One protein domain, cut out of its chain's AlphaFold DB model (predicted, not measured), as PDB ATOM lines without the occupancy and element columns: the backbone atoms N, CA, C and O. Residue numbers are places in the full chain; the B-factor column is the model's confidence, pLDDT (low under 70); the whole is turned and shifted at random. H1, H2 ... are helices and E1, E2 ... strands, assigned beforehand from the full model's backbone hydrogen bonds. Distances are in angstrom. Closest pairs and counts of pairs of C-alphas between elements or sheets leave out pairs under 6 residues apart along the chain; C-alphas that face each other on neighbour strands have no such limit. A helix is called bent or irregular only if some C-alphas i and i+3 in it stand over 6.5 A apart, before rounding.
ATOM      1  N   GLU A  65      52.852  57.103   8.347       84.75
ATOM      2  CA  GLU A  65      52.886  56.110   9.420       84.75
ATOM      3  C   GLU A  65      53.081  54.683   8.882       84.75
ATOM      4  O   GLU A  65      53.856  53.906   9.440       84.75
ATOM      5  N   GLU A  66      52.423  54.334   7.774       87.25
ATOM      6  CA  GLU A  66      52.614  53.035   7.118       87.25
ATOM      7  C   GLU A  66      54.016  52.899   6.525       87.25
ATOM      8  O   GLU A  66      54.624  51.840   6.660       87.25
ATOM      9  N   LEU A  67      54.547  53.957   5.902       88.81
ATOM     10  CA  LEU A  67      55.903  53.964   5.342       88.81
ATOM     11  C   LEU A  67      56.969  53.800   6.431       88.81
ATOM     12  O   LEU A  67      57.926  53.048   6.252       88.81
ATOM     13  N   GLU A  68      56.803  54.473   7.571       86.69
ATOM     14  CA  GLU A  68      57.685  54.316   8.731       86.69
ATOM     15  C   GLU A  68      57.651  52.880   9.271       86.69
ATOM     16  O   GLU A  68      58.690  52.321   9.636       86.69
ATOM     17  N   ALA A  69      56.473  52.256   9.259       88.12
ATOM     18  CA  ALA A  69      56.275  50.900   9.743       88.12
ATOM     19  C   ALA A  69      56.864  49.800   8.833       88.12
ATOM     20  O   ALA A  69      57.156  48.708   9.326       88.12
ATOM     21  N   GLU A  70      57.099  50.049   7.539       85.38
ATOM     22  CA  GLU A  70      57.608  49.026   6.604       85.38
ATOM     23  C   GLU A  70      58.937  48.408   7.048       85.38
ATOM     24  O   GLU A  70      59.132  47.197   6.942       85.38
ATOM     25  N   ASN A  71      59.839  49.226   7.592       83.81
ATOM     26  CA  ASN A  71      61.166  48.775   8.014       83.81
ATOM     27  C   ASN A  71      61.130  47.924   9.292       83.81
ATOM     28  O   ASN A  71      62.075  47.184   9.564       83.81
ATOM     29  N   GLY A  72      60.062  48.045  10.081       90.44
ATOM     30  CA  GLY A  72      59.889  47.339  11.345       90.44
ATOM     31  C   GLY A  72      58.955  46.135  11.257       90.44
ATOM     32  O   GLY A  72      58.702  45.504  12.281       90.44
ATOM     33  N   TYR A  73      58.419  45.812  10.076       94.00
ATOM     34  CA  TYR A  73      57.429  44.747   9.934       94.00
ATOM     35  C   TYR A  73      57.984  43.387  10.412       94.00
ATOM     36  O   TYR A  73      59.108  43.020  10.052       94.00
ATOM     37  N   PRO A  74      57.228  42.608  11.208       94.56
ATOM     38  CA  PRO A  74      57.737  41.359  11.760       94.56
ATOM     39  C   PRO A  74      57.947  40.286  10.685       94.56
ATOM     40  O   PRO A  74      57.054  39.982   9.898       94.56
ATOM     41  N   SER A  75      59.121  39.649  10.681       88.44
ATOM     42  CA  SER A  75      59.499  38.650   9.665       88.44
ATOM     43  C   SER A  75      59.015  37.223   9.965       88.44
ATOM     44  O   SER A  75      59.074  36.353   9.097       88.44
ATOM     45  N   GLY A  76      58.533  36.965  11.185       88.88
ATOM     46  CA  GLY A  76      58.133  35.641  11.681       88.88
ATOM     47  C   GLY A  76      56.623  35.389  11.749       88.88
ATOM     48  O   GLY A  76      56.191  34.542  12.532       88.88
ATOM     49  N   THR A  77      55.811  36.138  11.001       95.62
ATOM     50  CA  THR A  77      54.345  36.015  11.043       95.62
ATOM     51  C   THR A  77      53.871  34.690  10.454       95.62
ATOM     52  O   THR A  77      54.387  34.232   9.433       95.62
ATOM     53  N   VAL A  78      52.845  34.095  11.057       97.25
ATOM     54  CA  VAL A  78      52.183  32.882  10.559       97.25
ATOM     55  C   VAL A  78      50.731  33.194  10.170       97.25
ATOM     56  O   VAL A  78      50.214  34.251  10.529       97.25
ATOM     57  N   PRO A  79      50.026  32.308   9.444       98.06
ATOM     58  CA  PRO A  79      48.610  32.521   9.156       98.06
ATOM     59  C   PRO A  79      47.777  32.689  10.434       98.06
ATOM     60  O   PRO A  79      47.986  31.972  11.416       98.06
ATOM     61  N   ILE A  80      46.785  33.584  10.402       98.50
ATOM     62  CA  ILE A  80      45.888  33.873  11.533       98.50
ATOM     63  C   ILE A  80      45.287  32.592  12.156       98.50
ATOM     64  O   ILE A  80      45.386  32.443  13.378       98.50
ATOM     65  N   PRO A  81      44.760  31.609  11.388       98.31
ATOM     66  CA  PRO A  81      44.257  30.359  11.968       98.31
ATOM     67  C   PRO A  81      45.301  29.597  12.798       98.31
ATOM     68  O   PRO A  81      44.972  28.965  13.802       98.31
ATOM     69  N   SER A  82      46.580  29.666  12.417       98.12
ATOM     70  CA  SER A  82      47.669  29.057  13.182       98.12
ATOM     71  C   SER A  82      47.899  29.775  14.511       98.12
ATOM     72  O   SER A  82      48.168  29.111  15.511       98.12
ATOM     73  N   VAL A  83      47.766  31.104  14.562       98.19
ATOM     74  CA  VAL A  83      47.844  31.860  15.825       98.19
ATOM     75  C   VAL A  83      46.663  31.521  16.732       98.19
ATOM     76  O   VAL A  83      46.869  31.266  17.911       98.19
ATOM     77  N   ILE A  84      45.446  31.425  16.191       98.06
ATOM     78  CA  ILE A  84      44.242  31.084  16.972       98.06
ATOM     79  C   ILE A  84      44.348  29.676  17.583       98.06
ATOM     80  O   ILE A  84      43.954  29.456  18.725       98.06
ATOM     81  N   THR A  85      44.883  28.712  16.831       97.75
ATOM     82  CA  THR A  85      44.934  27.298  17.251       97.75
ATOM     83  C   THR A  85      46.125  26.949  18.140       97.75
ATOM     84  O   THR A  85      46.009  26.070  18.989       97.75
ATOM     85  N   SER A  86      47.275  27.599  17.938       97.00
ATOM     86  CA  SER A  86      48.542  27.237  18.600       97.00
ATOM     87  C   SER A  86      49.233  28.391  19.328       97.00
ATOM     88  O   SER A  86      50.264  28.182  19.967       97.00
ATOM     89  N   GLY A  87      48.700  29.608  19.217       97.25
ATOM     90  CA  GLY A  87      49.174  30.770  19.957       97.25
ATOM     91  C   GLY A  87      48.806  30.698  21.436       97.25
ATOM     92  O   GLY A  87      47.953  29.920  21.865       97.25
ATOM     93  N   SER A  88      49.466  31.533  22.230       98.00
ATOM     94  CA  SER A  88      49.163  31.660  23.654       98.00
ATOM     95  C   SER A  88      47.953  32.577  23.839       98.00
ATOM     96  O   SER A  88      47.974  33.689  23.306       98.00
ATOM     97  N   PRO A  89      46.906  32.157  24.569       98.12
ATOM     98  CA  PRO A  89      45.789  33.039  24.875       98.12
ATOM     99  C   PRO A  89      46.251  34.147  25.824       98.12
ATOM    100  O   PRO A  89      46.965  33.880  26.794       98.12
ATOM    101  N   ILE A  90      45.813  35.376  25.569       97.75
ATOM    102  CA  ILE A  90      46.046  36.519  26.451       97.75
ATOM    103  C   ILE A  90      44.722  36.942  27.080       97.75
ATOM    104  O   ILE A  90      43.699  37.056  26.404       97.75
ATOM    105  N   GLN A  91      44.743  37.178  28.391       97.38
ATOM    106  CA  GLN A  91      43.613  37.785  29.082       97.38
ATOM    107  C   GLN A  91      43.546  39.271  28.732       97.38
ATOM    108  O   GLN A  91      44.555  39.971  28.759       97.38
ATOM    109  N   PHE A  92      42.346  39.758  28.436       97.25
ATOM    110  CA  PHE A  92      42.102  41.173  28.180       97.25
ATOM    111  C   PHE A  92      40.993  41.694  29.088       97.25
ATOM    112  O   PHE A  92      40.159  40.932  29.585       97.25
ATOM    113  N   LYS A  93      40.964  43.009  29.294       96.88
ATOM    114  CA  LYS A  93      39.901  43.688  30.036       96.88
ATOM    115  C   LYS A  93      39.174  44.661  29.122       96.88
ATOM    116  O   LYS A  93      39.803  45.545  28.558       96.88
ATOM    117  N   SER A  94      37.853  44.547  29.033       96.88
ATOM    118  CA  SER A  94      37.023  45.577  28.402       96.88
ATOM    119  C   SER A  94      36.891  46.769  29.357       96.88
ATOM    120  O   SER A  94      36.439  46.615  30.495       96.88
ATOM    121  N   ILE A  95      37.355  47.944  28.932       96.50
ATOM    122  CA  ILE A  95      37.317  49.192  29.721       96.50
ATOM    123  C   ILE A  95      36.289  50.192  29.189       96.50
ATOM    124  O   ILE A  95      35.910  51.128  29.890       96.50
ATOM    125  N   TYR A  96      35.829  49.978  27.961       97.19
ATOM    126  CA  TYR A  96      34.756  50.716  27.323       97.19
ATOM    127  C   TYR A  96      34.032  49.766  26.373       97.19
ATOM    128  O   TYR A  96      34.668  49.070  25.583       97.19
ATOM    129  N   SER A  97      32.705  49.748  26.435       97.00
ATOM    130  CA  SER A  97      31.878  48.967  25.520       97.00
ATOM    131  C   SER A  97      30.564  49.699  25.296       97.00
ATOM    132  O   SER A  97      29.766  49.861  26.220       97.00
ATOM    133  N   ASP A  98      30.347  50.150  24.066       97.56
ATOM    134  CA  ASP A  98      29.065  50.673  23.611       97.56
ATOM    135  C   ASP A  98      28.655  49.912  22.342       97.56
ATOM    136  O   ASP A  98      29.154  50.214  21.255       97.56
ATOM    137  N   PRO A  99      27.742  48.926  22.438       96.69
ATOM    138  CA  PRO A  99      27.303  48.138  21.287       96.69
ATOM    139  C   PRO A  99      26.462  48.944  20.283       96.69
ATOM    140  O   PRO A  99      26.268  48.500  19.151       96.69
ATOM    141  N   ASN A 100      25.958  50.116  20.678       97.25
ATOM    142  CA  ASN A 100      25.133  50.985  19.845       97.25
ATOM    143  C   ASN A 100      25.911  52.180  19.283       97.25
ATOM    144  O   ASN A 100      25.329  52.973  18.535       97.25
ATOM    145  N   TYR A 101      27.204  52.293  19.597       97.12
ATOM    146  CA  TYR A 101      28.044  53.380  19.123       97.12
ATOM    147  C   TYR A 101      28.024  53.468  17.596       97.12
ATOM    148  O   TYR A 101      28.331  52.511  16.874       97.12
ATOM    149  N   LYS A 102      27.682  54.655  17.097       95.06
ATOM    150  CA  LYS A 102      27.734  54.985  15.676       95.06
ATOM    151  C   LYS A 102      28.931  55.883  15.457       95.06
ATOM    152  O   LYS A 102      28.919  57.036  15.882       95.06
ATOM    153  N   ARG A 103      29.939  55.360  14.762       92.75
ATOM    154  CA  ARG A 103      31.104  56.155  14.387       92.75
ATOM    155  C   ARG A 103      30.645  57.349  13.541       92.75
ATOM    156  O   ARG A 103      29.991  57.131  12.516       92.75
ATOM    157  N   PRO A 104      30.928  58.590  13.963       92.56
ATOM    158  CA  PRO A 104      30.509  59.754  13.207       92.56
ATOM    159  C   PRO A 104      31.309  59.848  11.909       92.56
ATOM    160  O   PRO A 104      32.498  59.541  11.871       92.56
ATOM    161  N   VAL A 105      30.648  60.312  10.849       91.81
ATOM    162  CA  VAL A 105      31.306  60.634   9.570       91.81
ATOM    163  C   VAL A 105      32.150  61.908   9.702       91.81
ATOM    164  O   VAL A 105      33.115  62.096   8.969       91.81
ATOM    165  N   TYR A 106      31.803  62.775  10.656       94.50
ATOM    166  CA  TYR A 106      32.493  64.027  10.919       94.50
ATOM    167  C   TYR A 106      32.407  64.401  12.398       94.50
ATOM    168  O   TYR A 106      31.348  64.244  13.008       94.50
ATOM    169  N   GLN A 107      33.492  64.932  12.955       94.69
ATOM    170  CA  GLN A 107      33.517  65.525  14.288       94.69
ATOM    171  C   GLN A 107      33.959  66.981  14.225       94.69
ATOM    172  O   GLN A 107      34.760  67.364  13.375       94.69
ATOM    173  N   GLU A 108      33.448  67.790  15.151       95.00
ATOM    174  CA  GLU A 108      33.749  69.222  15.234       95.00
ATOM    175  C   GLU A 108      35.257  69.498  15.318       95.00
ATOM    176  O   GLU A 108      35.770  70.397  14.653       95.00
ATOM    177  N   ASN A 109      35.989  68.672  16.067       94.62
ATOM    178  CA  ASN A 109      37.435  68.788  16.228       94.62
ATOM    179  C   ASN A 109      38.237  68.520  14.940       94.62
ATOM    180  O   ASN A 109      39.416  68.868  14.871       94.62
ATOM    181  N   TRP A 110      37.620  67.931  13.910       95.94
ATOM    182  CA  TRP A 110      38.220  67.755  12.582       95.94
ATOM    183  C   TRP A 110      38.023  68.978  11.681       95.94
ATOM    184  O   TRP A 110      38.507  69.003  10.549       95.94
ATOM    185  N   HIS A 111      37.326  70.016  12.148       96.12
ATOM    186  CA  HIS A 111      37.195  71.258  11.403       96.12
ATOM    187  C   HIS A 111      38.528  72.003  11.319       96.12
ATOM    188  O   HIS A 111      39.267  72.127  12.289       96.12
ATOM    189  N   SER A 112      38.825  72.579  10.154       95.19
ATOM    190  CA  SER A 112      40.110  73.245   9.880       95.19
ATOM    191  C   SER A 112      40.344  74.561  10.628       95.19
ATOM    192  O   SER A 112      41.428  75.143  10.528       95.19
ATOM    193  N   THR A 113      39.347  75.033  11.381       94.00
ATOM    194  CA  THR A 113      39.493  76.144  12.338       94.00
ATOM    195  C   THR A 113      39.617  75.665  13.783       94.00
ATOM    196  O   THR A 113      40.077  76.425  14.630       94.00
ATOM    197  N   TYR A 114      39.244  74.418  14.083       94.56
ATOM    198  CA  TYR A 114      39.359  73.873  15.427       94.56
ATOM    199  C   TYR A 114      40.831  73.603  15.732       94.56
ATOM    200  O   TYR A 114      41.491  72.849  15.015       94.56
ATOM    201  N   TRP A 115      41.371  74.261  16.762       92.44
ATOM    202  CA  TRP A 115      42.780  74.130  17.166       92.44
ATOM    203  C   TRP A 115      43.765  74.307  15.997       92.44
ATOM    204  O   TRP A 115      44.747  73.578  15.860       92.44
ATOM    205  N   GLY A 116      43.466  75.259  15.107       90.56
ATOM    206  CA  GLY A 116      44.294  75.525  13.934       90.56
ATOM    207  C   GLY A 116      44.312  74.388  12.907       90.56
ATOM    208  O   GLY A 116      45.239  74.334  12.111       90.56
ATOM    209  N   GLY A 117      43.325  73.486  12.907       93.00
ATOM    210  CA  GLY A 117      43.217  72.392  11.938       93.00
ATOM    211  C   GLY A 117      44.148  71.211  12.212       93.00
ATOM    212  O   GLY A 117      44.465  70.454  11.299       93.00
ATOM    213  N   ARG A 118      44.583  71.025  13.465       92.75
ATOM    214  CA  ARG A 118      45.506  69.946  13.866       92.75
ATOM    215  C   ARG A 118      45.063  68.544  13.423       92.75
ATOM    216  O   ARG A 118      45.913  67.708  13.146       92.75
ATOM    217  N   TRP A 119      43.754  68.302  13.337       95.44
ATOM    218  CA  TRP A 119      43.167  67.011  12.949       95.44
ATOM    219  C   TRP A 119      42.317  67.093  11.674       95.44
ATOM    220  O   TRP A 119      41.484  66.221  11.433       95.44
ATOM    221  N   SER A 120      42.494  68.142  10.864       96.31
ATOM    222  CA  SER A 120      41.667  68.379   9.674       96.31
ATOM    223  C   SER A 120      42.245  67.822   8.373       96.31
ATOM    224  O   SER A 120      41.598  67.937   7.337       96.31
ATOM    225  N   TYR A 121      43.452  67.249   8.400       96.12
ATOM    226  CA  TYR A 121      44.109  66.750   7.192       96.12
ATOM    227  C   TYR A 121      43.322  65.584   6.576       96.12
ATOM    228  O   TYR A 121      43.169  64.519   7.186       96.12
ATOM    229  N   MET A 122      42.804  65.795   5.367       95.69
ATOM    230  CA  MET A 122      41.835  64.917   4.716       95.69
ATOM    231  C   MET A 122      42.367  63.511   4.436       95.69
ATOM    232  O   MET A 122      41.652  62.564   4.770       95.69
ATOM    233  N   PRO A 123      43.596  63.316   3.914       95.69
ATOM    234  CA  PRO A 123      44.136  61.971   3.721       95.69
ATOM    235  C   PRO A 123      44.166  61.150   5.013       95.69
ATOM    236  O   PRO A 123      43.737  59.998   5.014       95.69
ATOM    237  N   ALA A 124      44.544  61.765   6.140       93.88
ATOM    238  CA  ALA A 124      44.487  61.094   7.437       93.88
ATOM    239  C   ALA A 124      43.039  60.764   7.842       93.88
ATOM    240  O   ALA A 124      42.779  59.680   8.350       93.88
ATOM    241  N   ARG A 125      42.059  61.650   7.604       94.62
ATOM    242  CA  ARG A 125      40.642  61.337   7.901       94.62
ATOM    243  C   ARG A 125      40.140  60.139   7.096       94.62
ATOM    244  O   ARG A 125      39.448  59.288   7.650       94.62
ATOM    245  N   ILE A 126      40.513  60.062   5.819       94.69
ATOM    246  CA  ILE A 126      40.162  58.946   4.935       94.69
ATOM    247  C   ILE A 126      40.803  57.654   5.441       94.69
ATOM    248  O   ILE A 126      40.094  56.670   5.628       94.69
ATOM    249  N   GLN A 127      42.103  57.667   5.740       93.56
ATOM    250  CA  GLN A 127      42.805  56.503   6.278       93.56
ATOM    251  C   GLN A 127      42.149  55.993   7.568       93.56
ATOM    252  O   GLN A 127      41.786  54.823   7.661       93.56
ATOM    253  N   TYR A 128      41.902  56.871   8.543       94.62
ATOM    254  CA  TYR A 128      41.237  56.477   9.786       94.62
ATOM    255  C   TYR A 128      39.827  55.922   9.535       94.62
ATOM    256  O   TYR A 128      39.385  55.047  10.277       94.62
ATOM    257  N   ALA A 129      39.106  56.385   8.513       93.81
ATOM    258  CA  ALA A 129      37.790  55.847   8.168       93.81
ATOM    259  C   ALA A 129      37.843  54.425   7.574       93.81
ATOM    260  O   ALA A 129      36.856  53.697   7.691       93.81
ATOM    261  N   LEU A 130      38.970  54.024   6.972       93.62
ATOM    262  CA  LEU A 130      39.178  52.677   6.424       93.62
ATOM    263  C   LEU A 130      39.471  51.636   7.514       93.62
ATOM    264  O   LEU A 130      39.099  50.475   7.353       93.62
ATOM    265  N   HIS A 131      40.064  52.059   8.631       96.12
ATOM    266  CA  HIS A 131      40.416  51.173   9.738       96.12
ATOM    267  C   HIS A 131      39.300  51.035  10.784       96.12
ATOM    268  O   HIS A 131      38.530  51.958  11.075       96.12
ATOM    269  N   ARG A 132      39.243  49.848  11.383       97.56
ATOM    270  CA  ARG A 132      38.395  49.426  12.503       97.56
ATOM    271  C   ARG A 132      39.198  49.135  13.765       97.56
ATOM    272  O   ARG A 132      38.593  49.110  14.831       97.56
ATOM    273  N   LEU A 133      40.500  48.906  13.653       98.31
ATOM    274  CA  LEU A 133      41.404  48.604  14.752       98.31
ATOM    275  C   LEU A 133      42.426  49.733  14.906       98.31
ATOM    276  O   LEU A 133      43.117  50.100  13.961       98.31
ATOM    277  N   PHE A 134      42.563  50.243  16.125       97.69
ATOM    278  CA  PHE A 134      43.585  51.223  16.480       97.69
ATOM    279  C   PHE A 134      44.266  50.808  17.772       97.69
ATOM    280  O   PHE A 134      43.612  50.303  18.686       97.69
ATOM    281  N   THR A 135      45.571  51.038  17.860       96.94
ATOM    282  CA  THR A 135      46.376  50.590  18.996       96.94
ATOM    283  C   THR A 135      47.207  51.736  19.548       96.94
ATOM    284  O   THR A 135      47.644  52.622  18.813       96.94
ATOM    285  N   THR A 136      47.368  51.773  20.868       96.31
ATOM    286  CA  THR A 136      48.179  52.791  21.541       96.31
ATOM    287  C   THR A 136      48.590  52.328  22.936       96.31
ATOM    288  O   THR A 136      47.909  51.502  23.542       96.31
ATOM    289  N   TYR A 137      49.676  52.881  23.466       95.19
ATOM    290  CA  TYR A 137      50.028  52.751  24.880       95.19
ATOM    291  C   TYR A 137      49.605  54.008  25.636       95.19
ATOM    292  O   TYR A 137      49.474  55.084  25.053       95.19
ATOM    293  N   ASP A 138      49.488  53.923  26.955       88.56
ATOM    294  CA  ASP A 138      49.205  55.049  27.853       88.56
ATOM    295  C   ASP A 138      50.339  56.090  27.971       88.56
ATOM    296  O   ASP A 138      50.366  56.870  28.923       88.56
ATOM    297  N   ILE A 139      51.250  56.168  26.992       89.31
ATOM    298  CA  ILE A 139      52.485  56.964  27.009       89.31
ATOM    299  C   ILE A 139      52.251  58.402  26.534       89.31
ATOM    300  O   ILE A 139      52.295  58.721  25.345       89.31
ATOM    301  N   GLY A 140      52.137  59.304  27.509       84.38
ATOM    302  CA  GLY A 140      52.182  60.751  27.308       84.38
ATOM    303  C   GLY A 140      50.834  61.374  26.934       84.38
ATOM    304  O   GLY A 140      50.208  61.026  25.939       84.38
ATOM    305  N   ILE A 141      50.435  62.399  27.691       84.88
ATOM    306  CA  ILE A 141      49.117  63.053  27.572       84.88
ATOM    307  C   ILE A 141      48.883  63.650  26.173       84.88
ATOM    308  O   ILE A 141      47.776  63.601  25.644       84.88
ATOM    309  N   SER A 142      49.925  64.204  25.540       86.25
ATOM    310  CA  SER A 142      49.811  64.748  24.177       86.25
ATOM    311  C   SER A 142      49.505  63.657  23.145       86.25
ATOM    312  O   SER A 142      48.739  63.899  22.212       86.25
ATOM    313  N   ASN A 143      50.079  62.463  23.312       88.62
ATOM    314  CA  ASN A 143      49.854  61.337  22.410       88.62
ATOM    315  C   ASN A 143      48.449  60.774  22.596       88.62
ATOM    316  O   ASN A 143      47.751  60.593  21.605       88.62
ATOM    317  N   GLU A 144      48.007  60.603  23.845       92.81
ATOM    318  CA  GLU A 144      46.629  60.220  24.167       92.81
ATOM    319  C   GLU A 144      45.624  61.185  23.526       92.81
ATOM    320  O   GLU A 144      44.695  60.751  22.839       92.81
ATOM    321  N   LEU A 145      45.829  62.497  23.696       92.81
ATOM    322  CA  LEU A 145      44.960  63.503  23.096       92.81
ATOM    323  C   LEU A 145      44.935  63.354  21.572       92.81
ATOM    324  O   LEU A 145      43.859  63.270  20.993       92.81
ATOM    325  N   ASN A 146      46.093  63.281  20.908       93.44
ATOM    326  CA  ASN A 146      46.119  63.123  19.450       93.44
ATOM    327  C   ASN A 146      45.423  61.843  19.001       93.44
ATOM    328  O   ASN A 146      44.654  61.884  18.046       93.44
ATOM    329  N   PHE A 147      45.662  60.732  19.694       95.06
ATOM    330  CA  PHE A 147      45.066  59.445  19.380       95.06
ATOM    331  C   PHE A 147      43.539  59.516  19.452       95.06
ATOM    332  O   PHE A 147      42.866  59.273  18.452       95.06
ATOM    333  N   LYS A 148      42.979  59.948  20.586       95.06
ATOM    334  CA  LYS A 148      41.524  60.053  20.778       95.06
ATOM    335  C   LYS A 148      40.869  60.999  19.779       95.06
ATOM    336  O   LYS A 148      39.832  60.671  19.205       95.06
ATOM    337  N   GLN A 149      41.491  62.152  19.533       94.94
ATOM    338  CA  GLN A 149      40.978  63.144  18.588       94.94
ATOM    339  C   GLN A 149      41.030  62.622  17.146       94.94
ATOM    340  O   GLN A 149      40.103  62.863  16.376       94.94
ATOM    341  N   ASN A 150      42.066  61.858  16.789       94.06
ATOM    342  CA  ASN A 150      42.178  61.243  15.473       94.06
ATOM    343  C   ASN A 150      41.164  60.113  15.264       94.06
ATOM    344  O   ASN A 150      40.475  60.106  14.244       94.06
ATOM    345  N   VAL A 151      41.066  59.190  16.223       94.69
ATOM    346  CA  VAL A 151      40.166  58.027  16.179       94.69
ATOM    347  C   VAL A 151      38.701  58.460  16.262       94.69
ATOM    348  O   VAL A 151      37.836  57.865  15.610       94.69
ATOM    349  N   GLY A 152      38.430  59.527  17.015       93.19
ATOM    350  CA  GLY A 152      37.100  60.086  17.198       93.19
ATOM    351  C   GLY A 152      36.287  59.343  18.252       93.19
ATOM    352  O   GLY A 152      35.091  59.134  18.072       93.19
ATOM    353  N   ILE A 153      36.908  58.900  19.338       93.81
ATOM    354  CA  ILE A 153      36.193  58.346  20.487       93.81
ATOM    355  C   ILE A 153      36.975  58.667  21.754       93.81
ATOM    356  O   ILE A 153      38.206  58.648  21.746       93.81
ATOM    357  N   ASP A 154      36.256  58.977  22.827       93.50
ATOM    358  CA  ASP A 154      36.849  59.176  24.144       93.50
ATOM    359  C   ASP A 154      36.594  57.954  25.028       93.50
ATOM    360  O   ASP A 154      35.531  57.335  24.983       93.50
ATOM    361  N   PHE A 155      37.602  57.595  25.809       93.81
ATOM    362  CA  PHE A 155      37.610  56.441  26.700       93.81
ATOM    363  C   PHE A 155      38.672  56.655  27.780       93.81
ATOM    364  O   PHE A 155      39.664  57.345  27.542       93.81
ATOM    365  N   PRO A 156      38.516  56.094  28.983       91.94
ATOM    366  CA  PRO A 156      39.505  56.299  30.030       91.94
ATOM    367  C   PRO A 156      40.811  55.556  29.710       91.94
ATOM    368  O   PRO A 156      40.789  54.369  29.394       91.94
ATOM    369  N   MET A 157      41.949  56.240  29.837       90.69
ATOM    370  CA  MET A 157      43.275  55.620  29.860       90.69
ATOM    371  C   MET A 157      43.869  55.797  31.255       90.69
ATOM    372  O   MET A 157      43.778  56.868  31.854       90.69
ATOM    373  N   PHE A 158      44.436  54.727  31.797       85.56
ATOM    374  CA  PHE A 158      45.007  54.685  33.136       85.56
ATOM    375  C   PHE A 158      46.490  54.352  33.049       85.56
ATOM    376  O   PHE A 158      46.861  53.346  32.446       85.56
ATOM    377  N   GLN A 159      47.315  55.174  33.696       82.31
ATOM    378  CA  GLN A 159      48.740  54.898  33.822       82.31
ATOM    379  C   GLN A 159      49.007  53.963  34.993       82.31
ATOM    380  O   GLN A 159      48.596  54.230  36.125       82.31
ATOM    381  N   ASN A 160      49.733  52.880  34.726       79.56
ATOM    382  CA  ASN A 160      50.230  51.973  35.751       79.56
ATOM    383  C   ASN A 160      51.758  52.022  35.769       79.56
ATOM    384  O   ASN A 160      52.424  51.649  34.807       79.56
ATOM    385  N   SER A 161      52.322  52.453  36.897       74.69
ATOM    386  CA  SER A 161      53.767  52.650  37.051       74.69
ATOM    387  C   SER A 161      54.591  51.364  36.927       74.69
ATOM    388  O   SER A 161      55.799  51.433  36.682       74.69
ATOM    389  N   THR A 162      53.963  50.201  37.100       79.81
ATOM    390  CA  THR A 162      54.635  48.895  37.183       79.81
ATOM    391  C   THR A 162      54.357  47.963  36.011       79.81
ATOM    392  O   THR A 162      55.107  47.006  35.835       79.81
ATOM    393  N   ASP A 163      53.305  48.223  35.233       84.38
ATOM    394  CA  ASP A 163      52.889  47.340  34.145       84.38
ATOM    395  C   ASP A 163      52.093  48.111  33.085       84.38
ATOM    396  O   ASP A 163      50.914  48.416  33.285       84.38
ATOM    397  N   LEU A 164      52.771  48.447  31.985       93.50
ATOM    398  CA  LEU A 164      52.234  49.206  30.857       93.50
ATOM    399  C   LEU A 164      51.048  48.488  30.194       93.50
ATOM    400  O   LEU A 164      51.113  47.286  29.907       93.50
ATOM    401  N   ASP A 165      49.998  49.240  29.876       94.81
ATOM    402  CA  ASP A 165      48.810  48.721  29.206       94.81
ATOM    403  C   ASP A 165      48.839  49.059  27.710       94.81
ATOM    404  O   ASP A 165      49.007  50.211  27.310       94.81
ATOM    405  N   LEU A 166      48.627  48.044  26.871       96.62
ATOM    406  CA  LEU A 166      48.324  48.231  25.457       96.62
ATOM    407  C   LEU A 166      46.808  48.368  25.302       96.62
ATOM    408  O   LEU A 166      46.056  47.465  25.676       96.62
ATOM    409  N   TYR A 167      46.368  49.482  24.728       97.75
ATOM    410  CA  TYR A 167      44.971  49.795  24.460       97.75
ATOM    411  C   TYR A 167      44.649  49.463  23.011       97.75
ATOM    412  O   TYR A 167      45.358  49.881  22.095       97.75
ATOM    413  N   LEU A 168      43.553  48.737  22.808       98.38
ATOM    414  CA  LEU A 168      43.066  48.351  21.493       98.38
ATOM    415  C   LEU A 168      41.635  48.859  21.343       98.38
ATOM    416  O   LEU A 168      40.727  48.389  22.028       98.38
ATOM    417  N   VAL A 169      41.451  49.840  20.461       98.44
ATOM    418  CA  VAL A 169      40.143  50.390  20.101       98.44
ATOM    419  C   VAL A 169      39.639  49.650  18.875       98.44
ATOM    420  O   VAL A 169      40.285  49.659  17.827       98.44
ATOM    421  N   VAL A 170      38.476  49.024  19.009       98.50
ATOM    422  CA  VAL A 170      37.869  48.189  17.980       98.50
ATOM    423  C   VAL A 170      36.473  48.704  17.658       98.50
ATOM    424  O   VAL A 170      35.594  48.771  18.517       98.50
ATOM    425  N   PHE A 171      36.245  49.042  16.393       98.38
ATOM    426  CA  PHE A 171      34.930  49.397  15.879       98.38
ATOM    427  C   PHE A 171      34.248  48.204  15.220       98.38
ATOM    428  O   PHE A 171      34.875  47.379  14.551       98.38
ATOM    429  N   GLN A 172      32.919  48.164  15.342       97.81
ATOM    430  CA  GLN A 172      32.051  47.274  14.565       97.81
ATOM    431  C   GLN A 172      32.407  45.786  14.704       97.81
ATOM    432  O   GLN A 172      32.133  44.994  13.807       97.81
ATOM    433  N   THR A 173      33.018  45.390  15.819       98.25
ATOM    434  CA  THR A 173      33.382  44.003  16.118       98.25
ATOM    435  C   THR A 173      33.327  43.810  17.626       98.25
ATOM    436  O   THR A 173      33.813  44.660  18.362       98.25
ATOM    437  N   ALA A 174      32.712  42.720  18.081       97.94
ATOM    438  CA  ALA A 174      32.700  42.345  19.493       97.94
ATOM    439  C   ALA A 174      33.823  41.338  19.748       97.94
ATOM    440  O   ALA A 174      33.787  40.246  19.165       97.94
ATOM    441  N   ILE A 175      34.805  41.696  20.576       98.50
ATOM    442  CA  ILE A 175      35.975  40.852  20.823       98.50
ATOM    443  C   ILE A 175      35.606  39.691  21.745       98.50
ATOM    444  O   ILE A 175      34.933  39.851  22.759       98.50
ATOM    445  N   THR A 176      36.047  38.493  21.377       98.31
ATOM    446  CA  THR A 176      35.779  37.258  22.123       98.31
ATOM    447  C   THR A 176      37.039  36.601  22.665       98.31
ATOM    448  O   THR A 176      36.965  35.898  23.668       98.31
ATOM    449  N   ALA A 177      38.186  36.798  22.014       98.56
ATOM    450  CA  ALA A 177      39.452  36.217  22.442       98.56
ATOM    451  C   ALA A 177      40.636  37.007  21.881       98.56
ATOM    452  O   ALA A 177      40.512  37.684  20.860       98.56
ATOM    453  N   VAL A 178      41.792  36.871  22.530       98.75
ATOM    454  CA  VAL A 178      43.061  37.395  22.029       98.75
ATOM    455  C   VAL A 178      44.135  36.320  22.146       98.75
ATOM    456  O   VAL A 178      44.229  35.635  23.165       98.75
ATOM    457  N   TYR A 179      44.951  36.191  21.105       98.56
ATOM    458  CA  TYR A 179      46.058  35.242  21.033       98.56
ATOM    459  C   TYR A 179      47.341  35.956  20.624       98.56
ATOM    460  O   TYR A 179      47.299  36.885  19.822       98.56
ATOM    461  N   THR A 180      48.485  35.497  21.126       98.19
ATOM    462  CA  THR A 180      49.810  35.952  20.684       98.19
ATOM    463  C   THR A 180      50.673  34.791  20.209       98.19
ATOM    464  O   THR A 180      50.603  33.672  20.732       98.19
ATOM    465  N   ARG A 181      51.521  35.065  19.220       97.56
ATOM    466  CA  ARG A 181      52.604  34.190  18.785       97.56
ATOM    467  C   ARG A 181      53.752  35.032  18.230       97.56
ATOM    468  O   ARG A 181      53.658  35.578  17.135       97.56
ATOM    469  N   GLY A 182      54.860  35.091  18.967       96.62
ATOM    470  CA  GLY A 182      55.984  35.955  18.601       96.62
ATOM    471  C   GLY A 182      55.538  37.417  18.567       96.62
ATOM    472  O   GLY A 182      54.903  37.887  19.501       96.62
ATOM    473  N   ASN A 183      55.839  38.125  17.484       98.06
ATOM    474  CA  ASN A 183      55.441  39.523  17.283       98.06
ATOM    475  C   ASN A 183      54.010  39.702  16.743       98.06
ATOM    476  O   ASN A 183      53.619  40.817  16.413       98.06
ATOM    477  N   GLN A 184      53.236  38.623  16.616       98.31
ATOM    478  CA  GLN A 184      51.895  38.643  16.041       98.31
ATOM    479  C   GLN A 184      50.836  38.461  17.130       98.31
ATOM    480  O   GLN A 184      50.877  37.489  17.887       98.31
ATOM    481  N   ILE A 185      49.865  39.367  17.176       98.62
ATOM    482  CA  ILE A 185      48.727  39.350  18.089       98.62
ATOM    483  C   ILE A 185      47.449  39.323  17.260       98.62
ATOM    484  O   ILE A 185      47.260  40.151  16.377       98.62
ATOM    485  N   VAL A 186      46.555  38.383  17.554       98.75
ATOM    486  CA  VAL A 186      45.273  38.232  16.864       98.75
ATOM    487  C   VAL A 186      44.141  38.467  17.853       98.75
ATOM    488  O   VAL A 186      43.963  37.697  18.799       98.75
ATOM    489  N   LEU A 187      43.349  39.506  17.600       98.81
ATOM    490  CA  LEU A 187      42.050  39.724  18.216       98.81
ATOM    491  C   LEU A 187      41.003  38.966  17.410       98.81
ATOM    492  O   LEU A 187      40.777  39.259  16.237       98.81
ATOM    493  N   VAL A 188      40.329  38.020  18.050       98.75
ATOM    494  CA  VAL A 188      39.208  37.297  17.453       98.75
ATOM    495  C   VAL A 188      37.916  37.937  17.918       98.75
ATOM    496  O   VAL A 188      37.685  38.073  19.123       98.75
ATOM    497  N   GLY A 189      37.044  38.288  16.977       98.31
ATOM    498  CA  GLY A 189      35.754  38.867  17.306       98.31
ATOM    499  C   GLY A 189      34.682  38.652  16.247       98.31
ATOM    500  O   GLY A 189      34.946  38.323  15.093       98.31
ATOM    501  N   ASN A 190      33.434  38.849  16.662       98.25
ATOM    502  CA  ASN A 190      32.269  38.725  15.793       98.25
ATOM    503  C   ASN A 190      31.933  40.088  15.171       98.25
ATOM    504  O   ASN A 190      31.617  41.012  15.931       98.25
ATOM    505  N   PRO A 191      31.936  40.229  13.830       98.00
ATOM    506  CA  PRO A 191      31.554  41.473  13.171       98.00
ATOM    507  C   PRO A 191      30.153  41.944  13.572       98.00
ATOM    508  O   PRO A 191      29.219  41.153  13.747       98.00
ATOM    509  N   LYS A 192      29.994  43.259  13.692       97.44
ATOM    510  CA  LYS A 192      28.750  43.958  14.017       97.44
ATOM    511  C   LYS A 192      28.551  45.124  13.055       97.44
ATOM    512  O   LYS A 192      29.480  45.612  12.427       97.44
ATOM    513  N   ARG A 193      27.311  45.602  12.940       95.88
ATOM    514  CA  ARG A 193      27.005  46.788  12.122       95.88
ATOM    515  C   ARG A 193      27.455  48.089  12.794       95.88
ATOM    516  O   ARG A 193      27.884  49.025  12.122       95.88
ATOM    517  N   TYR A 194      27.328  48.129  14.114       97.25
ATOM    518  CA  TYR A 194      27.645  49.255  14.983       97.25
ATOM    519  C   TYR A 194      28.400  48.741  16.204       97.25
ATOM    520  O   TYR A 194      28.487  47.529  16.418       97.25
ATOM    521  N   GLY A 195      28.921  49.675  16.983       97.50
ATOM    522  CA  GLY A 195      29.558  49.407  18.254       97.50
ATOM    523  C   GLY A 195      31.019  49.829  18.282       97.50
ATOM    524  O   GLY A 195      31.694  49.885  17.250       97.50
ATOM    525  N   ALA A 196      31.481  50.132  19.484       98.06
ATOM    526  CA  ALA A 196      32.869  50.391  19.805       98.06
ATOM    527  C   ALA A 196      33.212  49.670  21.104       98.06
ATOM    528  O   ALA A 196      32.455  49.712  22.077       98.06
ATOM    529  N   GLU A 197      34.362  49.021  21.107       98.19
ATOM    530  CA  GLU A 197      34.920  48.349  22.264       98.19
ATOM    531  C   GLU A 197      36.369  48.795  22.429       98.19
ATOM    532  O   GLU A 197      37.115  48.878  21.455       98.19
ATOM    533  N   VAL A 198      36.767  49.105  23.660       98.19
ATOM    534  CA  VAL A 198      38.171  49.324  24.005       98.19
ATOM    535  C   VAL A 198      38.567  48.268  25.010       98.19
ATOM    536  O   VAL A 198      38.006  48.195  26.110       98.19
ATOM    537  N   ILE A 199      39.545  47.459  24.621       98.19
ATOM    538  CA  ILE A 199      40.137  46.451  25.488       98.19
ATOM    539  C   ILE A 199      41.562  46.845  25.854       98.19
ATOM    540  O   ILE A 199      42.243  47.539  25.098       98.19
ATOM    541  N   THR A 200      42.019  46.368  27.005       97.50
ATOM    542  CA  THR A 200      43.416  46.472  27.414       97.50
ATOM    543  C   THR A 200      44.044  45.102  27.574       97.50
ATOM    544  O   THR A 200      43.397  44.146  28.015       97.50
ATOM    545  N   ILE A 201      45.322  45.027  27.218       96.62
ATOM    546  CA  ILE A 201      46.183  43.862  27.391       96.62
ATOM    547  C   ILE A 201      47.433  44.302  28.144       96.62
ATOM    548  O   ILE A 201      47.990  45.365  27.855       96.62
ATOM    549  N   LYS A 202      47.903  43.468  29.075       95.00
ATOM    550  CA  LYS A 202      49.179  43.712  29.742       95.00
ATOM    551  C   LYS A 202      50.327  43.518  28.771       95.00
ATOM    552  O   LYS A 202      50.468  42.466  28.150       95.00
ATOM    553  N   THR A 203      51.199  44.514  28.681       94.50
ATOM    554  CA  THR A 203      52.347  44.476  27.768       94.50
ATOM    555  C   THR A 203      53.312  43.334  28.113       94.50
ATOM    556  O   THR A 203      53.945  42.748  27.231       94.50
ATOM    557  N   GLY A 204      53.378  42.947  29.395       93.00
ATOM    558  CA  GLY A 204      54.134  41.782  29.863       93.00
ATOM    559  C   GLY A 204      53.653  40.436  29.300       93.00
ATOM    560  O   GLY A 204      54.451  39.497  29.208       93.00
ATOM    561  N   ASP A 205      52.393  40.344  28.866       95.31
ATOM    562  CA  ASP A 205      51.807  39.119  28.311       95.31
ATOM    563  C   ASP A 205      52.090  38.943  26.812       95.31
ATOM    564  O   ASP A 205      51.993  37.831  26.297       95.31
ATOM    565  N   LEU A 206      52.505  40.008  26.111       95.12
ATOM    566  CA  LEU A 206      52.722  39.992  24.657       95.12
ATOM    567  C   LEU A 206      53.902  39.105  24.241       95.12
ATOM    568  O   LEU A 206      53.817  38.411  23.231       95.12
ATOM    569  N   ARG A 207      54.985  39.124  25.037       92.31
ATOM    570  CA  ARG A 207      56.210  38.308  24.888       92.31
ATOM    571  C   ARG A 207      56.693  38.166  23.426       92.31
ATOM    572  O   ARG A 207      56.801  37.036  22.941       92.31
ATOM    573  N   PRO A 208      57.010  39.278  22.732       95.81
ATOM    574  CA  PRO A 208      57.460  39.220  21.346       95.81
ATOM    575  C   PRO A 208      58.759  38.428  21.199       95.81
ATOM    576  O   PRO A 208      59.608  38.423  22.095       95.81
ATOM    577  N   SER A 209      58.919  37.782  20.045       95.62
ATOM    578  CA  SER A 209      60.138  37.047  19.691       95.62
ATOM    579  C   SER A 209      61.324  37.977  19.438       95.62
ATOM    580  O   SER A 209      62.451  37.624  19.774       95.62
ATOM    581  N   ASP A 210      61.067  39.163  18.886       95.69
ATOM    582  CA  ASP A 210      62.055  40.215  18.673       95.69
ATOM    583  C   ASP A 210      61.479  41.556  19.137       95.69
ATOM    584  O   ASP A 210      60.443  42.004  18.657       95.69
ATOM    585  N   ARG A 211      62.146  42.211  20.086       94.81
ATOM    586  CA  ARG A 211      61.695  43.494  20.648       94.81
ATOM    587  C   ARG A 211      62.007  44.694  19.754       94.81
ATOM    588  O   ARG A 211      61.493  45.771  20.024       94.81
ATOM    589  N   ASN A 212      62.849  44.520  18.735       94.06
ATOM    590  CA  ASN A 212      63.198  45.574  17.780       94.06
ATOM    591  C   ASN A 212      62.269  45.586  16.558       94.06
ATOM    592  O   ASN A 212      62.300  46.533  15.779       94.06
ATOM    593  N   GLN A 213      61.470  44.532  16.377       95.69
ATOM    594  CA  GLN A 213      60.421  44.480  15.367       95.69
ATOM    595  C   GLN A 213      59.109  45.028  15.932       95.69
ATOM    596  O   GLN A 213      58.839  44.944  17.134       95.69
ATOM    597  N   LEU A 214      58.265  45.539  15.042       97.25
ATOM    598  CA  LEU A 214      56.906  45.940  15.364       97.25
ATOM    599  C   LEU A 214      56.092  44.732  15.823       97.25
ATOM    600  O   LEU A 214      56.358  43.576  15.476       97.25
ATOM    601  N   LEU A 215      55.061  45.029  16.594       97.88
ATOM    602  CA  LEU A 215      53.961  44.125  16.839       97.88
ATOM    603  C   LEU A 215      52.961  44.254  15.690       97.88
ATOM    604  O   LEU A 215      52.490  45.355  15.401       97.88
ATOM    605  N   LEU A 216      52.621  43.128  15.068       98.06
ATOM    606  CA  LEU A 216      51.505  43.026  14.136       98.06
ATOM    607  C   LEU A 216      50.257  42.629  14.911       98.06
ATOM    608  O   LEU A 216      50.161  41.510  15.412       98.06
ATOM    609  N   ILE A 217      49.302  43.544  14.991       98.56
ATOM    610  CA  ILE A 217      48.047  43.348  15.703       98.56
ATOM    611  C   ILE A 217      46.941  43.232  14.661       98.56
ATOM    612  O   ILE A 217      46.666  44.185  13.942       98.56
ATOM    613  N   GLN A 218      46.310  42.070  14.568       98.69
ATOM    614  CA  GLN A 218      45.305  41.757  13.554       98.69
ATOM    615  C   GLN A 218      43.944  41.549  14.200       98.69
ATOM    616  O   GLN A 218      43.814  40.835  15.194       98.69
ATOM    617  N   LEU A 219      42.917  42.145  13.609       98.88
ATOM    618  CA  LEU A 219      41.524  41.886  13.931       98.88
ATOM    619  C   LEU A 219      40.988  40.840  12.958       98.88
ATOM    620  O   LEU A 219      41.043  41.045  11.749       98.88
ATOM    621  N   ALA A 220      40.437  39.743  13.467       98.75
ATOM    622  CA  ALA A 220      39.987  38.631  12.641       98.75
ATOM    623  C   ALA A 220      38.644  38.044  13.085       98.75
ATOM    624  O   ALA A 220      38.231  38.137  14.246       98.75
ATOM    625  N   THR A 221      37.968  37.390  12.140       98.62
ATOM    626  CA  THR A 221      36.802  36.545  12.424       98.62
ATOM    627  C   THR A 221      37.225  35.264  13.159       98.62
ATOM    628  O   THR A 221      38.394  34.874  13.098       98.62
ATOM    629  N   PRO A 222      36.292  34.531  13.801       97.75
ATOM    630  CA  PRO A 222      36.593  33.224  14.394       97.75
ATOM    631  C   PRO A 222      37.140  32.184  13.404       97.75
ATOM    632  O   PRO A 222      37.815  31.248  13.823       97.75
ATOM    633  N   ASN A 223      36.881  32.355  12.103       96.44
ATOM    634  CA  ASN A 223      37.394  31.477  11.048       96.44
ATOM    635  C   ASN A 223      38.819  31.851  10.599       96.44
ATOM    636  O   ASN A 223      39.437  31.105   9.844       96.44
ATOM    637  N   GLY A 224      39.348  32.980  11.080       97.06
ATOM    638  CA  GLY A 224      40.683  33.475  10.763       97.06
ATOM    639  C   GLY A 224      40.762  34.388   9.540       97.06
ATOM    640  O   GLY A 224      41.866  34.613   9.047       97.06
ATOM    641  N   ASP A 225      39.633  34.925   9.069       98.25
ATOM    642  CA  ASP A 225      39.623  35.960   8.030       98.25
ATOM    643  C   ASP A 225      39.980  37.315   8.649       98.25
ATOM    644  O   ASP A 225      39.346  37.737   9.621       98.25
ATOM    645  N   GLU A 226      40.978  38.000   8.091       98.50
ATOM    646  CA  GLU A 226      41.384  39.327   8.556       98.50
ATOM    647  C   GLU A 226      40.329  40.386   8.206       98.50
ATOM    648  O   GLU A 226      39.806  40.439   7.093       98.50
ATOM    649  N   LEU A 227      40.016  41.233   9.182       98.25
ATOM    650  CA  LEU A 227      39.117  42.376   9.052       98.25
ATOM    651  C   LEU A 227      39.882  43.697   9.006       98.25
ATOM    652  O   LEU A 227      39.410  44.632   8.363       98.25
ATOM    653  N   ASP A 228      40.990  43.782   9.742       98.31
ATOM    654  CA  ASP A 228      41.879  44.940   9.798       98.31
ATOM    655  C   ASP A 228      43.194  44.580  10.509       98.31
ATOM    656  O   ASP A 228      43.276  43.547  11.183       98.31
ATOM    657  N   TYR A 229      44.191  45.458  10.440       97.62
ATOM    658  CA  TYR A 229      45.434  45.332  11.193       97.62
ATOM    659  C   TYR A 229      45.968  46.688  11.668       97.62
ATOM    660  O   TYR A 229      45.604  47.751  11.175       97.62
ATOM    661  N   SER A 230      46.856  46.642  12.654       96.44
ATOM    662  CA  SER A 230      47.585  47.784  13.186       96.44
ATOM    663  C   SER A 230      49.014  47.359  13.518       96.44
ATOM    664  O   SER A 230      49.253  46.231  13.955       96.44
ATOM    665  N   LEU A 231      49.963  48.264  13.291       96.19
ATOM    666  CA  LEU A 231      51.373  48.080  13.617       96.19
ATOM    667  C   LEU A 231      51.761  49.061  14.719       96.19
ATOM    668  O   LEU A 231      51.427  50.243  14.649       96.19
ATOM    669  N   ILE A 232      52.476  48.574  15.728       95.56
ATOM    670  CA  ILE A 232      52.958  49.401  16.835       95.56
ATOM    671  C   ILE A 232      54.308  48.890  17.333       95.56
ATOM    672  O   ILE A 232      54.579  47.691  17.302       95.56
ATOM    673  N   ASN A 233      55.164  49.794  17.807       95.12
ATOM    674  CA  ASN A 233      56.406  49.405  18.470       95.12
ATOM    675  C   ASN A 233      56.118  48.577  19.728       95.12
ATOM    676  O   ASN A 233      55.119  48.786  20.420       95.12
ATOM    677  N   TYR A 234      57.001  47.634  20.044       95.56
ATOM    678  CA  TYR A 234      56.970  47.011  21.358       95.56
ATOM    679  C   TYR A 234      57.557  47.973  22.390       95.56
ATOM    680  O   TYR A 234      58.715  48.371  22.283       95.56
ATOM    681  N   GLU A 235      56.774  48.292  23.413       95.44
ATOM    682  CA  GLU A 235      57.260  48.999  24.593       95.44
ATOM    683  C   GLU A 235      57.427  48.002  25.745       95.44
ATOM    684  O   GLU A 235      56.666  47.040  25.845       95.44
ATOM    685  N   PRO A 236      58.431  48.150  26.619       93.06
ATOM    686  CA  PRO A 236      58.602  47.235  27.735       93.06
ATOM    687  C   PRO A 236      57.584  47.530  28.858       93.06
ATOM    688  O   PRO A 236      57.246  48.690  29.101       93.06
ATOM    689  N   PRO A 237      57.123  46.513  29.613       92.50
ATOM    690  CA  PRO A 237      56.109  46.696  30.659       92.50
ATOM    691  C   PRO A 237      56.551  47.628  31.797       92.50
ATOM    692  O   PRO A 237      55.715  48.244  32.449       92.50
ATOM    693  N   ASP A 238      57.858  47.772  32.024       90.88
ATOM    694  CA  ASP A 238      58.449  48.622  33.060       90.88
ATOM    695  C   ASP A 238      58.776  50.051  32.576       90.88
ATOM    696  O   ASP A 238      59.521  50.776  33.248       90.88
ATOM    697  N   PHE A 239      58.210  50.475  31.437       90.62
ATOM    698  CA  PHE A 239      58.419  51.790  30.820       90.62
ATOM    699  C   PHE A 239      58.343  52.943  31.838       90.62
ATOM    700  O   PHE A 239      59.305  53.700  32.010       90.62
ATOM    701  N   TRP A 240      57.237  53.036  32.582       87.06
ATOM    702  CA  TRP A 240      57.007  54.117  33.545       87.06
ATOM    703  C   TRP A 240      57.996  54.101  34.709       87.06
ATOM    704  O   TRP A 240      58.588  55.130  35.046       87.06
ATOM    705  N   SER A 241      58.249  52.921  35.272       86.31
ATOM    706  CA  SER A 241      59.250  52.732  36.325       86.31
ATOM    707  C   SER A 241      60.643  53.195  35.882       86.31
ATOM    708  O   SER A 241      61.381  53.811  36.658       86.31
ATOM    709  N   ASN A 242      61.025  52.938  34.631       86.06
ATOM    710  CA  ASN A 242      62.311  53.367  34.085       86.06
ATOM    711  C   ASN A 242      62.361  54.877  33.823       86.06
ATOM    712  O   ASN A 242      63.386  55.523  34.088       86.06
ATOM    713  N   GLN A 243      61.248  55.473  33.396       86.50
ATOM    714  CA  GLN A 243      61.142  56.915  33.208       86.50
ATOM    715  C   GLN A 243      61.258  57.676  34.537       86.50
ATOM    716  O   GLN A 243      61.997  58.661  34.622       86.50
ATOM    717  N   GLU A 244      60.611  57.201  35.604       86.19
ATOM    718  CA  GLU A 244      60.730  57.789  36.944       86.19
ATOM    719  C   GLU A 244      62.164  57.738  37.481       86.19
ATOM    720  O   GLU A 244      62.677  58.741  37.988       86.19
ATOM    721  N   LYS A 245      62.841  56.590  37.342       87.25
ATOM    722  CA  LYS A 245      64.253  56.441  37.735       87.25
ATOM    723  C   LYS A 245      65.147  57.425  36.986       87.25
ATOM    724  O   LYS A 245      66.055  57.997  37.579       87.25
ATOM    725  N   THR A 246      64.890  57.634  35.697       87.31
ATOM    726  CA  THR A 246      65.660  58.565  34.862       87.31
ATOM    727  C   THR A 246      65.437  60.016  35.279       87.31
ATOM    728  O   THR A 246      66.395  60.781  35.352       87.31
ATOM    729  N   ARG A 247      64.197  60.396  35.617       84.75
ATOM    730  CA  ARG A 247      63.880  61.744  36.120       84.75
ATOM    731  C   ARG A 247      64.539  62.035  37.464       84.75
ATOM    732  O   ARG A 247      64.999  63.145  37.654       84.75
ATOM    733  N   LYS A 248      64.625  61.046  38.361       83.50
ATOM    734  CA  LYS A 248      65.275  61.188  39.679       83.50
ATOM    735  C   LYS A 248      66.806  61.299  39.615       83.50
ATOM    736  O   LYS A 248      67.417  61.665  40.610       83.50
ATOM    737  N   LYS A 249      67.426  60.933  38.489       78.94
ATOM    738  CA  LYS A 249      68.883  61.021  38.269       78.94
ATOM    739  C   LYS A 249      69.332  62.346  37.639       78.94
ATOM    740  O   LYS A 249      70.537  62.558  37.536       78.94
ATOM    741  N   LYS A 250      68.395  63.171  37.172       61.62
ATOM    742  CA  LYS A 250      68.644  64.514  36.636       61.62
ATOM    743  C   LYS A 250      68.367  65.551  37.712       61.62
ATOM    744  O   LYS A 250      69.088  66.566  37.703       61.62
TER     745      LYS A 250
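AT A GLANCE: This is residues 65 to 250 of the 250 residues of an uncharacterized protein of Paenibacillus phyllosphaerae (UniProt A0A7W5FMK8). A twisted six-stranded sheet folds over on its two long, bent strands, E3 and E4, into a small, nearly closed barrel, with E2 coming round near E6. H5 packs over E2 and H2 packs over E3 and E4 on the opposite side, while H3, H4 and residues 99 to 113 make a lobe beside H5, and residues 245 to 250 stick out at the end of H7. The printed part has 186 residues, with seven named helices and six named strands in the order H1 H2 E1 H3 H4 E2 H5 E3 E4 H6 E5 E6 H7; the class is mixed, helices and strands. The branched sheet pairs E4 and E5 parallel and its other neighbours antiparallel. The whole is compact, with a radius of gyration of the C-alphas of 16.8 A and spans of 51 by 48 by 31 A.

HOW THE PARTS SIT: The helices are H1 (residues 65 to 70), H2 (80 to 86), H3 (114 to 117), H4 (122 to 130), H5 (141 to 151), H6 (203 to 206) and H7 (239 to 248). The strands are E1 (92 to 98), E2 (133 to 137), E3 (165 to 181), E4 (184 to 202), E5 (215 to 220) and E6 (226 to 232). H1 only grazes the sheet; its closest C-alphas to E6 are those of Ala 69 and Leu 231, 6.9 A. H2 is on the sheet at a height of 8.1 A, only just over E3 and E4, with 3 C-alphas on each. E1 pairs with E4 (N 95 and O 198, 2.9 A). H3, H4 and H7 are not on the sheet. E2 pairs with E3 (N 134 and O 169, 2.9 A). H5, over E2 at a height of 9.8 A, lies on the opposite face to H2 and only just touches H4, with 3 pairs of C-alphas within 8 A, the closest Tyr 128 and Val 151 at 6.7 A. E3 and E4 form a hairpin (N 168 and O 199, 2.9 A); E3 bends by 139 degrees at residue 172. E4, H6 and E5 make a strand-helix-strand unit, two parallel neighbour strands with a helix between, its crossover left-handed (N 187 and O 218, 2.8 A); H6 is on the sheet, over none of its strands. E5 and E6 form a hairpin (N 217 and O 230, 2.9 A). Every O i to N i+4 pair is within hydrogen-bond range in H1, H2, H4, H5 and H7; H3 and H6 are too short for one.

IN THESE COORDINATES: H1 begins at C-alpha 65 (52.886, 56.110, 9.420). From first to last C-alpha, E1 measures 16.8 A, H5 15.3 A, E3 18.3 A and E6 17.4 A. H7, 14.6 A long, ends at C-alpha 248 (65.275, 61.188, 39.679).

THE WHOLE: The C-alphas farthest apart, those of Asn 223 and Lys 250, are 52.2 A apart. The printed part has no cut; the links E1 to H3 and H5 to E3 are long. Mean pLDDT of the printed part is 94.1, and residue 250 is under 70.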